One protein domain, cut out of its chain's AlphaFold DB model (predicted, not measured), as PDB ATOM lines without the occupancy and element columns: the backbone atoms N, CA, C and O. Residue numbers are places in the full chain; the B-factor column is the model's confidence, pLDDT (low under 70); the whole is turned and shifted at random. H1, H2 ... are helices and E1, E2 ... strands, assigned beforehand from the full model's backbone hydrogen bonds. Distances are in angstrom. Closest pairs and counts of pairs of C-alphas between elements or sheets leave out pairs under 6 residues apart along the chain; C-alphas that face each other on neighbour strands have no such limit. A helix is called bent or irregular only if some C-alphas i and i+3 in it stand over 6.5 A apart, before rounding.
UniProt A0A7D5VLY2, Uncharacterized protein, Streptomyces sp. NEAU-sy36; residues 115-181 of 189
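This is residues 115 to 181 of the 189 residues of an uncharacterized protein of Streptomyces sp. NEAU-sy36 (UniProt A0A7D5VLY2). A long two-stranded ribbon, the hairpin of E1 and E2, bends strongly and curls round helix H2, which lies nearest the middle of the domain. H1 packs beside H2 in a helical hairpin at one end of the ribbon, while the short strand E3 pairs with E1 at the other end. The printed part has 67 residues, with three named helices and three named strands in the order E1, E2, H1, H2, H3, E3; the sheet has the order E2, E1, E3 and is antiparallel throughout. The class is mixed, helices and strands, in two layers, with H2 on one face of the sheet. The whole is compact, with a radius of gyration of the C-alphas of 11.5 A and spans of 32 by 25 by 16 A.

E1, residues 115 to 125, bends by 86 degrees at residue 122, and E2, residues 128 to 139, bends by 78 degrees at residue 131. They form an antiparallel hairpin at 159 degrees between directions, with N 119 and O 134 at 2.8 A and N 130 and O 123 at 2.8 A, within hydrogen-bond range. The sheet is twisted and curls round H2, residues 155 to 169; the closest C-alphas of E2 and H2, those of Gly 136 and Tyr 166, are 5.2 A apart. H1, residues 140 to 151, is on the sheet at a height of 7.9 A and runs across the strands, at 86 degrees to E1 on the local plane. H1 and H2 form a helical hairpin: they touch at a shallow tilt of 31 degrees, opposite ways, with closest C-alphas Phe 146 and Ala 158 at 4.8 A. H3, residues 173 to 176, touches H2, with closest C-alphas Ala 174 and Arg 164 at 5.7 A, and only grazes the sheet. E3, residues 177 to 181, is an edge strand antiparallel to E1, with N 178 and O 124 at 2.8 A, within hydrogen-bond range; it is apart from E2. In H1 every O i to N i+4 pair is within hydrogen-bond range, in H2 10 of 11 are, and H3 is too short for such a pair.

E1 begins at C-alpha 115, (-14.830, -38.543, 20.238), and is 24.8 A long. E2 measures 29.8 A and H1 17.2 A. H2 begins at C-alpha 155, (-17.813, -31.708, 33.486), and measures 23.0 A; it is irregular, with C-alphas 166 and 169 7.4 A apart. H3 measures 5.6 A, and E3, 8.9 A long, ends at C-alpha 181, (-10.805, -33.799, 45.203).

The two C-alphas farthest apart, those of Glu 127 and Gly 140, are 33.4 A apart. The printed part has no cut, and its five links are tight. The mean pLDDT of the printed part is 93.0; residues 169 to 170 are under 70.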
ATOM      1  N   VAL A 115     -15.419 -39.824  19.825       97.06
ATOM      2  CA  VAL A 115     -14.830 -38.543  20.238       97.06
ATOM      3  C   VAL A 115     -13.497 -38.822  20.915       97.06
ATOM      4  O   VAL A 115     -13.436 -39.661  21.811       97.06
ATOM      5  N   THR A 116     -12.440 -38.127  20.505       96.94
ATOM      6  CA  THR A 116     -11.157 -38.146  21.213       96.94
ATOM      7  C   THR A 116     -11.090 -36.912  22.086       96.94
ATOM      8  O   THR A 116     -11.141 -35.808  21.563       96.94
ATOM      9  N   ALA A 117     -10.967 -37.106  23.395       97.00
ATOM     10  CA  ALA A 117     -10.933 -36.015  24.353       97.00
ATOM     11  C   ALA A 117      -9.633 -36.012  25.159       97.00
ATOM     12  O   ALA A 117      -8.997 -37.050  25.377       97.00
ATOM     13  N   ARG A 118      -9.258 -34.820  25.615       96.69
ATOM     14  CA  ARG A 118      -8.092 -34.548  26.448       96.69
ATOM     15  C   ARG A 118      -8.498 -33.614  27.579       96.69
ATOM     16  O   ARG A 118      -9.152 -32.606  27.343       96.69
ATOM     17  N   VAL A 119      -8.076 -33.940  28.794       97.06
ATOM     18  CA  VAL A 119      -8.313 -33.119  29.982       97.06
ATOM     19  C   VAL A 119      -7.003 -32.945  30.719       97.06
ATOM     20  O   VAL A 119      -6.384 -33.930  31.122       97.06
ATOM     21  N   ASP A 120      -6.561 -31.703  30.875       96.88
ATOM     22  CA  ASP A 120      -5.453 -31.367  31.761       96.88
ATOM     23  C   ASP A 120      -5.964 -31.117  33.181       96.88
ATOM     24  O   ASP A 120      -7.057 -30.587  33.393       96.88
ATOM     25  N   GLY A 121      -5.186 -31.529  34.177       96.31
ATOM     26  CA  GLY A 121      -5.598 -31.330  35.549       96.31
ATOM     27  C   GLY A 121      -4.643 -31.858  36.601       96.31
ATOM     28  O   GLY A 121      -3.547 -32.361  36.342       96.31
ATOM     29  N   THR A 122      -5.123 -31.714  37.823       97.25
ATOM     30  CA  THR A 122      -4.584 -32.287  39.042       97.25
ATOM     31  C   THR A 122      -5.535 -33.387  39.492       97.25
ATOM     32  O   THR A 122      -6.677 -33.126  39.867       97.25
ATOM     33  N   TRP A 123      -5.050 -34.615  39.442       96.00
ATOM     34  CA  TRP A 123      -5.785 -35.843  39.687       96.00
ATOM     35  C   TRP A 123      -5.421 -36.373  41.064       96.00
ATOM     36  O   TRP A 123      -4.245 -36.563  41.375       96.00
ATOM     37  N   VAL A 124      -6.420 -36.611  41.901       96.56
ATOM     38  CA  VAL A 124      -6.223 -37.225  43.212       96.56
ATOM     39  C   VAL A 124      -6.537 -38.707  43.087       96.56
ATOM     40  O   VAL A 124      -7.676 -39.075  42.829       96.56
ATOM     41  N   ILE A 125      -5.522 -39.553  43.242       92.31
ATOM     42  CA  ILE A 125      -5.625 -41.010  43.120       92.31
ATOM     43  C   ILE A 125      -5.286 -41.604  44.486       92.31
ATOM     44  O   ILE A 125      -4.135 -41.541  44.929       92.31
ATOM     45  N   SER A 126      -6.286 -42.157  45.171       91.31
ATOM     46  CA  SER A 126      -6.200 -42.542  46.583       91.31
ATOM     47  C   SER A 126      -5.724 -41.364  47.456       91.31
ATOM     48  O   SER A 126      -6.464 -40.410  47.702       91.31
ATOM     49  N   GLU A 127      -4.472 -41.396  47.912       92.75
ATOM     50  CA  GLU A 127      -3.864 -40.357  48.754       92.75
ATOM     51  C   GLU A 127      -2.847 -39.494  47.994       92.75
ATOM     52  O   GLU A 127      -2.345 -38.509  48.528       92.75
ATOM     53  N   SER A 128      -2.545 -39.849  46.744       94.56
ATOM     54  CA  SER A 128      -1.529 -39.179  45.932       94.56
ATOM     55  C   SER A 128      -2.144 -38.145  44.999       94.56
ATOM     56  O   SER A 128      -3.212 -38.357  44.431       94.56
ATOM     57  N   MET A 129      -1.428 -37.040  44.798       96.00
ATOM     58  CA  MET A 129      -1.790 -35.988  43.852       96.00
ATOM     59  C   MET A 129      -0.890 -36.069  42.619       96.00
ATOM     60  O   MET A 129       0.333 -36.121  42.743       96.00
ATOM     61  N   TRP A 130      -1.497 -36.076  41.437       93.94
ATOM     62  CA  TRP A 130      -0.825 -36.203  40.148       93.94
ATOM     63  C   TRP A 130      -1.196 -35.045  39.233       93.94
ATOM     64  O   TRP A 130      -2.366 -34.839  38.935       93.94
ATOM     65  N   HIS A 131      -0.204 -34.320  38.726       95.25
ATOM     66  CA  HIS A 131      -0.425 -33.325  37.679       95.25
ATOM     67  C   HIS A 131      -0.188 -33.968  36.322       95.25
ATOM     68  O   HIS A 131       0.867 -34.554  36.081       95.25
ATOM     69  N   GLY A 132      -1.163 -33.866  35.429       94.00
ATOM     70  CA  GLY A 132      -1.039 -34.498  34.130       94.00
ATOM     71  C   GLY A 132      -2.290 -34.382  33.290       94.00
ATOM     72  O   GLY A 132      -3.189 -33.589  33.559       94.00
ATOM     73  N   VAL A 133      -2.322 -35.194  32.244       94.94
ATOM     74  CA  VAL A 133      -3.368 -35.161  31.234       94.94
ATOM     75  C   VAL A 133      -3.996 -36.538  31.129       94.94
ATOM     76  O   VAL A 133      -3.291 -37.513  30.878       94.94
ATOM     77  N   VAL A 134      -5.318 -36.595  31.254       93.81
ATOM     78  CA  VAL A 134      -6.112 -37.769  30.889       93.81
ATOM     79  C   VAL A 134      -6.534 -37.600  29.434       93.81
ATOM     80  O   VAL A 134      -7.077 -36.563  29.056       93.81
ATOM     81  N   TYR A 135      -6.259 -38.597  28.600       93.69
ATOM     82  CA  TYR A 135      -6.637 -38.589  27.189       93.69
ATOM     83  C   TYR A 135      -7.280 -39.921  26.829       93.69
ATOM     84  O   TYR A 135      -6.873 -40.958  27.336       93.69
ATOM     85  N   GLY A 136      -8.262 -39.922  25.942       93.62
ATOM     86  CA  GLY A 136      -8.930 -41.160  25.560       93.62
ATOM     87  C   GLY A 136      -9.882 -40.966  24.397       93.62
ATOM     88  O   GLY A 136     -10.241 -39.841  24.049       93.62
ATOM     89  N   THR A 137     -10.287 -42.082  23.798       96.06
ATOM     90  CA  THR A 137     -11.295 -42.089  22.739       96.06
ATOM     91  C   THR A 137     -12.544 -42.788  23.248       96.06
ATOM     92  O   THR A 137     -12.515 -43.945  23.651       96.06
ATOM     93  N   LEU A 138     -13.653 -42.063  23.221       95.69
ATOM     94  CA  LEU A 138     -14.977 -42.548  23.570       95.69
ATOM     95  C   LEU A 138     -15.690 -42.981  22.292       95.69
ATOM     96  O   LEU A 138     -15.588 -42.314  21.265       95.69
ATOM     97  N   HIS A 139     -16.448 -44.072  22.360       95.62
ATOM     98  CA  HIS A 139     -17.165 -44.636  21.215       95.62
ATOM     99  C   HIS A 139     -18.671 -44.765  21.491       95.62
ATOM    100  O   HIS A 139     -19.099 -44.954  22.632       95.62
ATOM    101  N   GLY A 140     -19.479 -44.664  20.434       95.00
ATOM    102  CA  GLY A 140     -20.920 -44.922  20.445       95.00
ATOM    103  C   GLY A 140     -21.681 -44.130  21.512       95.00
ATOM    104  O   GLY A 140     -21.632 -42.901  21.556       95.00
ATOM    105  N   ALA A 141     -22.389 -44.846  22.391       95.31
ATOM    106  CA  ALA A 141     -23.196 -44.242  23.450       95.31
ATOM    107  C   ALA A 141     -22.368 -43.380  24.424       95.31
ATOM    108  O   ALA A 141     -22.852 -42.341  24.868       95.31
ATOM    109  N   ASN A 142     -21.113 -43.756  24.697       95.38
ATOM    110  CA  ASN A 142     -20.232 -42.994  25.586       95.38
ATOM    111  C   ASN A 142     -19.786 -41.672  24.949       95.38
ATOM    112  O   ASN A 142     -19.727 -40.659  25.637       95.38
ATOM    113  N   ALA A 143     -19.535 -41.659  23.634       96.69
ATOM    114  CA  ALA A 143     -19.221 -40.434  22.896       96.69
ATOM    115  C   ALA A 143     -20.400 -39.448  22.927       96.69
ATOM    116  O   ALA A 143     -20.228 -38.271  23.242       96.69
ATOM    117  N   LYS A 144     -21.621 -39.948  22.688       96.19
ATOM    118  CA  LYS A 144     -22.855 -39.158  22.817       96.19
ATOM    119  C   LYS A 144     -23.034 -38.612  24.238       96.19
ATOM    120  O   LYS A 144     -23.288 -37.423  24.406       96.19
ATOM    121  N   ALA A 145     -22.907 -39.469  25.252       96.94
ATOM    122  CA  ALA A 145     -23.079 -39.080  26.650       96.94
ATOM    123  C   ALA A 145     -22.047 -38.031  27.090       96.94
ATOM    124  O   ALA A 145     -22.395 -37.105  27.818       96.94
ATOM    125  N   PHE A 146     -20.807 -38.140  26.610       97.25
ATOM    126  CA  PHE A 146     -19.750 -37.172  26.877       97.25
ATOM    127  C   PHE A 146     -20.072 -35.792  26.300       97.25
ATOM    128  O   PHE A 146     -20.057 -34.815  27.043       97.25
ATOM    129  N   ILE A 147     -20.443 -35.713  25.016       95.88
ATOM    130  CA  ILE A 147     -20.815 -34.440  24.373       95.88
ATOM    131  C   ILE A 147     -21.972 -33.780  25.129       95.88
ATOM    132  O   ILE A 147     -21.891 -32.607  25.485       95.88
ATOM    133  N   LEU A 148     -23.022 -34.547  25.436       96.25
ATOM    134  CA  LEU A 148     -24.179 -34.038  26.173       96.25
ATOM    135  C   LEU A 148     -23.817 -33.565  27.584       96.25
ATOM    136  O   LEU A 148     -24.386 -32.588  28.068       96.25
ATOM    137  N   ALA A 149     -22.894 -34.250  28.261       96.94
ATOM    138  CA  ALA A 149     -22.433 -33.842  29.580       96.94
ATOM    139  C   ALA A 149     -21.677 -32.509  29.517       96.94
ATOM    140  O   ALA A 149     -21.969 -31.629  30.324       96.94
ATOM    141  N   ILE A 150     -20.779 -32.322  28.543       96.50
ATOM    142  CA  ILE A 150     -20.060 -31.054  28.366       96.50
ATOM    143  C   ILE A 150     -21.020 -29.906  28.047       96.50
ATOM    144  O   ILE A 150     -20.967 -28.863  28.690       96.50
ATOM    145  N   GLU A 151     -21.951 -30.102  27.115       94.81
ATOM    146  CA  GLU A 151     -22.919 -29.065  26.736       94.81
ATOM    147  C   GLU A 151     -23.838 -28.649  27.886       94.81
ATOM    148  O   GLU A 151     -24.248 -27.493  27.974       94.81
ATOM    149  N   LYS A 152     -24.137 -29.583  28.794       96.56
ATOM    150  CA  LYS A 152     -24.930 -29.335  30.006       96.56
ATOM    151  C   LYS A 152     -24.080 -28.818  31.177       96.56
ATOM    152  O   LYS A 152     -24.603 -28.710  32.285       96.56
ATOM    153  N   GLY A 153     -22.787 -28.540  30.975       95.31
ATOM    154  CA  GLY A 153     -21.859 -28.085  32.019       95.31
ATOM    155  C   GLY A 153     -21.557 -29.137  33.095       95.31
ATOM    156  O   GLY A 153     -21.107 -28.809  34.190       95.31
ATOM    157  N   ARG A 154     -21.825 -30.419  32.820       96.44
ATOM    158  CA  ARG A 154     -21.625 -31.550  33.740       96.44
ATOM    159  C   ARG A 154     -20.237 -32.158  33.556       96.44
ATOM    160  O   ARG A 154     -20.091 -33.342  33.253       96.44
ATOM    161  N   GLU A 155     -19.209 -31.346  33.761       95.62
ATOM    162  CA  GLU A 155     -17.813 -31.708  33.486       95.62
ATOM    163  C   GLU A 155     -17.356 -32.952  34.255       95.62
ATOM    164  O   GLU A 155     -16.782 -33.855  33.656       95.62
ATOM    165  N   LYS A 156     -17.712 -33.084  35.542       95.69
ATOM    166  CA  LYS A 156     -17.419 -34.294  36.338       95.69
ATOM    167  C   LYS A 156     -17.923 -35.575  35.674       95.69
ATOM    168  O   LYS A 156     -17.233 -36.591  35.673       95.69
ATOM    169  N   GLN A 157     -19.127 -35.527  35.100       96.19
ATOM    170  CA  GLN A 157     -19.723 -36.675  34.423       96.19
ATOM    171  C   GLN A 157     -18.987 -36.981  33.114       96.19
ATOM    172  O   GLN A 157     -18.699 -38.144  32.835       96.19
ATOM    173  N   ALA A 158     -18.640 -35.947  32.341       96.69
ATOM    174  CA  ALA A 158     -17.858 -36.092  31.116       96.69
ATOM    175  C   ALA A 158     -16.464 -36.679  31.400       96.69
ATOM    176  O   ALA A 158     -16.056 -37.660  30.780       96.69
ATOM    177  N   ILE A 159     -15.764 -36.148  32.400       96.38
ATOM    178  CA  ILE A 159     -14.450 -36.632  32.828       96.38
ATOM    179  C   ILE A 159     -14.553 -38.070  33.330       96.38
ATOM    180  O   ILE A 159     -13.745 -38.898  32.932       96.38
ATOM    181  N   GLY A 160     -15.572 -38.416  34.121       95.31
ATOM    182  CA  GLY A 160     -15.783 -39.794  34.569       95.31
ATOM    183  C   GLY A 160     -15.938 -40.794  33.416       95.31
ATOM    184  O   GLY A 160     -15.423 -41.909  33.500       95.31
ATOM    185  N   LEU A 161     -16.592 -40.400  32.317       95.50
ATOM    186  CA  LEU A 161     -16.664 -41.222  31.102       95.50
ATOM    187  C   LEU A 161     -15.286 -41.372  30.449       95.50
ATOM    188  O   LEU A 161     -14.891 -42.487  30.113       95.50
ATOM    189  N   LEU A 162     -14.548 -40.269  30.300       95.38
ATOM    190  CA  LEU A 162     -13.213 -40.273  29.697       95.38
ATOM    191  C   LEU A 162     -12.214 -41.113  30.502       95.38
ATOM    192  O   LEU A 162     -11.468 -41.900  29.932       95.38
ATOM    193  N   VAL A 163     -12.230 -40.974  31.825       93.94
ATOM    194  CA  VAL A 163     -11.381 -41.713  32.765       93.94
ATOM    195  C   VAL A 163     -11.625 -43.216  32.659       93.94
ATOM    196  O   VAL A 163     -10.671 -43.985  32.665       93.94
ATOM    197  N   ARG A 164     -12.886 -43.644  32.520       92.12
ATOM    198  CA  ARG A 164     -13.212 -45.062  32.299       92.12
ATOM    199  C   ARG A 164     -12.652 -45.573  30.977       92.12
ATOM    200  O   ARG A 164     -12.073 -46.644  30.970       92.12
ATOM    201  N   ALA A 165     -12.771 -44.793  29.902       91.31
ATOM    202  CA  ALA A 165     -12.187 -45.151  28.607       91.31
ATOM    203  C   ALA A 165     -10.646 -45.163  28.634       91.31
ATOM    204  O   ALA A 165     -10.012 -45.927  27.915       91.31
ATOM    205  N   TYR A 166     -10.026 -44.321  29.463       88.69
ATOM    206  CA  TYR A 166      -8.581 -44.346  29.691       88.69
ATOM    207  C   TYR A 166      -8.138 -45.593  30.475       88.69
ATOM    208  O   TYR A 166      -7.086 -46.160  30.185       88.69
ATOM    209  N   ASP A 167      -8.947 -46.042  31.437       87.19
ATOM    210  CA  ASP A 167      -8.663 -47.205  32.287       87.19
ATOM    211  C   ASP A 167      -9.029 -48.555  31.640       87.19
ATOM    212  O   ASP A 167      -9.004 -49.583  32.311       87.19
ATOM    213  N   ASP A 168      -9.295 -48.598  30.328       75.00
ATOM    214  CA  ASP A 168      -9.522 -49.846  29.575       75.00
ATOM    215  C   ASP A 168      -8.311 -50.811  29.632       75.00
ATOM    216  O   ASP A 168      -8.421 -51.979  29.257       75.00
ATOM    217  N   GLN A 169      -7.148 -50.350  30.114       64.00
ATOM    218  CA  GLN A 169      -5.970 -51.189  30.387       64.00
ATOM    219  C   GLN A 169      -5.900 -51.743  31.820       64.00
ATOM    220  O   GLN A 169      -4.869 -52.302  32.194       64.00
ATOM    221  N   ASP A 170      -6.970 -51.612  32.610       64.75
ATOM    222  CA  ASP A 170      -7.106 -52.196  33.953       64.75
ATOM    223  C   ASP A 170      -5.982 -51.763  34.917       64.75
ATOM    224  O   ASP A 170      -5.537 -52.491  35.806       64.75
ATOM    225  N   MET A 171      -5.502 -50.529  34.737       72.31
ATOM    226  CA  MET A 171      -4.449 -49.922  35.557       72.31
ATOM    227  C   MET A 171      -4.997 -49.460  36.917       72.31
ATOM    228  O   MET A 171      -4.243 -49.007  37.781       72.31
ATOM    229  N   GLY A 172      -6.316 -49.567  37.116       81.44
ATOM    230  CA  GLY A 172      -7.026 -49.173  38.326       81.44
ATOM    231  C   GLY A 172      -7.119 -47.660  38.493       81.44
ATOM    232  O   GLY A 172      -7.517 -47.194  39.560       81.44
ATOM    233  N   PHE A 173      -6.766 -46.882  37.466       86.31
ATOM    234  CA  PHE A 173      -6.780 -45.426  37.544       86.31
ATOM    235  C   PHE A 173      -8.190 -44.921  37.858       86.31
ATOM    236  O   PHE A 173      -8.366 -44.150  38.799       86.31
ATOM    237  N   ALA A 174      -9.210 -45.423  37.158       87.94
ATOM    238  CA  ALA A 174     -10.597 -45.032  37.386       87.94
ATOM    239  C   ALA A 174     -11.121 -45.500  38.748       87.94
ATOM    240  O   ALA A 174     -11.992 -44.855  39.327       87.94
ATOM    241  N   ARG A 175     -10.596 -46.617  39.270       89.00
ATOM    242  CA  ARG A 175     -11.006 -47.180  40.563       89.00
ATOM    243  C   ARG A 175     -10.551 -46.330  41.748       89.00
ATOM    244  O   ARG A 175     -11.263 -46.262  42.746       89.00
ATOM    245  N   TYR A 176      -9.363 -45.742  41.655       91.81
ATOM    246  CA  TYR A 176      -8.753 -44.983  42.747       91.81
ATOM    247  C   TYR A 176      -8.869 -43.466  42.570       91.81
ATOM    248  O   TYR A 176      -8.511 -42.726  43.484       91.81
ATOM    249  N   LEU A 177      -9.348 -42.995  41.417       94.19
ATOM    250  CA  LEU A 177      -9.524 -41.573  41.158       94.19
ATOM    251  C   LEU A 177     -10.664 -40.985  41.998       94.19
ATOM    252  O   LEU A 177     -11.817 -41.400  41.903       94.19
ATOM    253  N   ASP A 178     -10.342 -39.941  42.750       95.88
ATOM    254  CA  ASP A 178     -11.290 -39.100  43.465       95.88
ATOM    255  C   ASP A 178     -11.571 -37.835  42.641       95.88
ATOM    256  O   ASP A 178     -10.804 -36.868  42.648       95.88
ATOM    257  N   LEU A 179     -12.678 -37.846  41.894       94.75
ATOM    258  CA  LEU A 179     -13.099 -36.718  41.057       94.75
ATOM    259  C   LEU A 179     -13.566 -35.498  41.863       94.75
ATOM    260  O   LEU A 179     -13.617 -34.401  41.311       94.75
ATOM    261  N   ASP A 180     -13.921 -35.663  43.138       96.31
ATOM    262  CA  ASP A 180     -14.374 -34.556  43.983       96.31
ATOM    263  C   ASP A 180     -13.199 -33.757  44.545       96.31
ATOM    264  O   ASP A 180     -13.310 -32.542  44.720       96.31
ATOM    265  N   ARG A 181     -12.067 -34.427  44.783       96.69
ATOM    266  CA  ARG A 181     -10.805 -33.799  45.203       96.69
ATOM    267  C   ARG A 181      -9.897 -33.413  44.037       96.69
ATOM    268  O   ARG A 181      -8.953 -32.650  44.240       96.69
TER     269      ARG A 181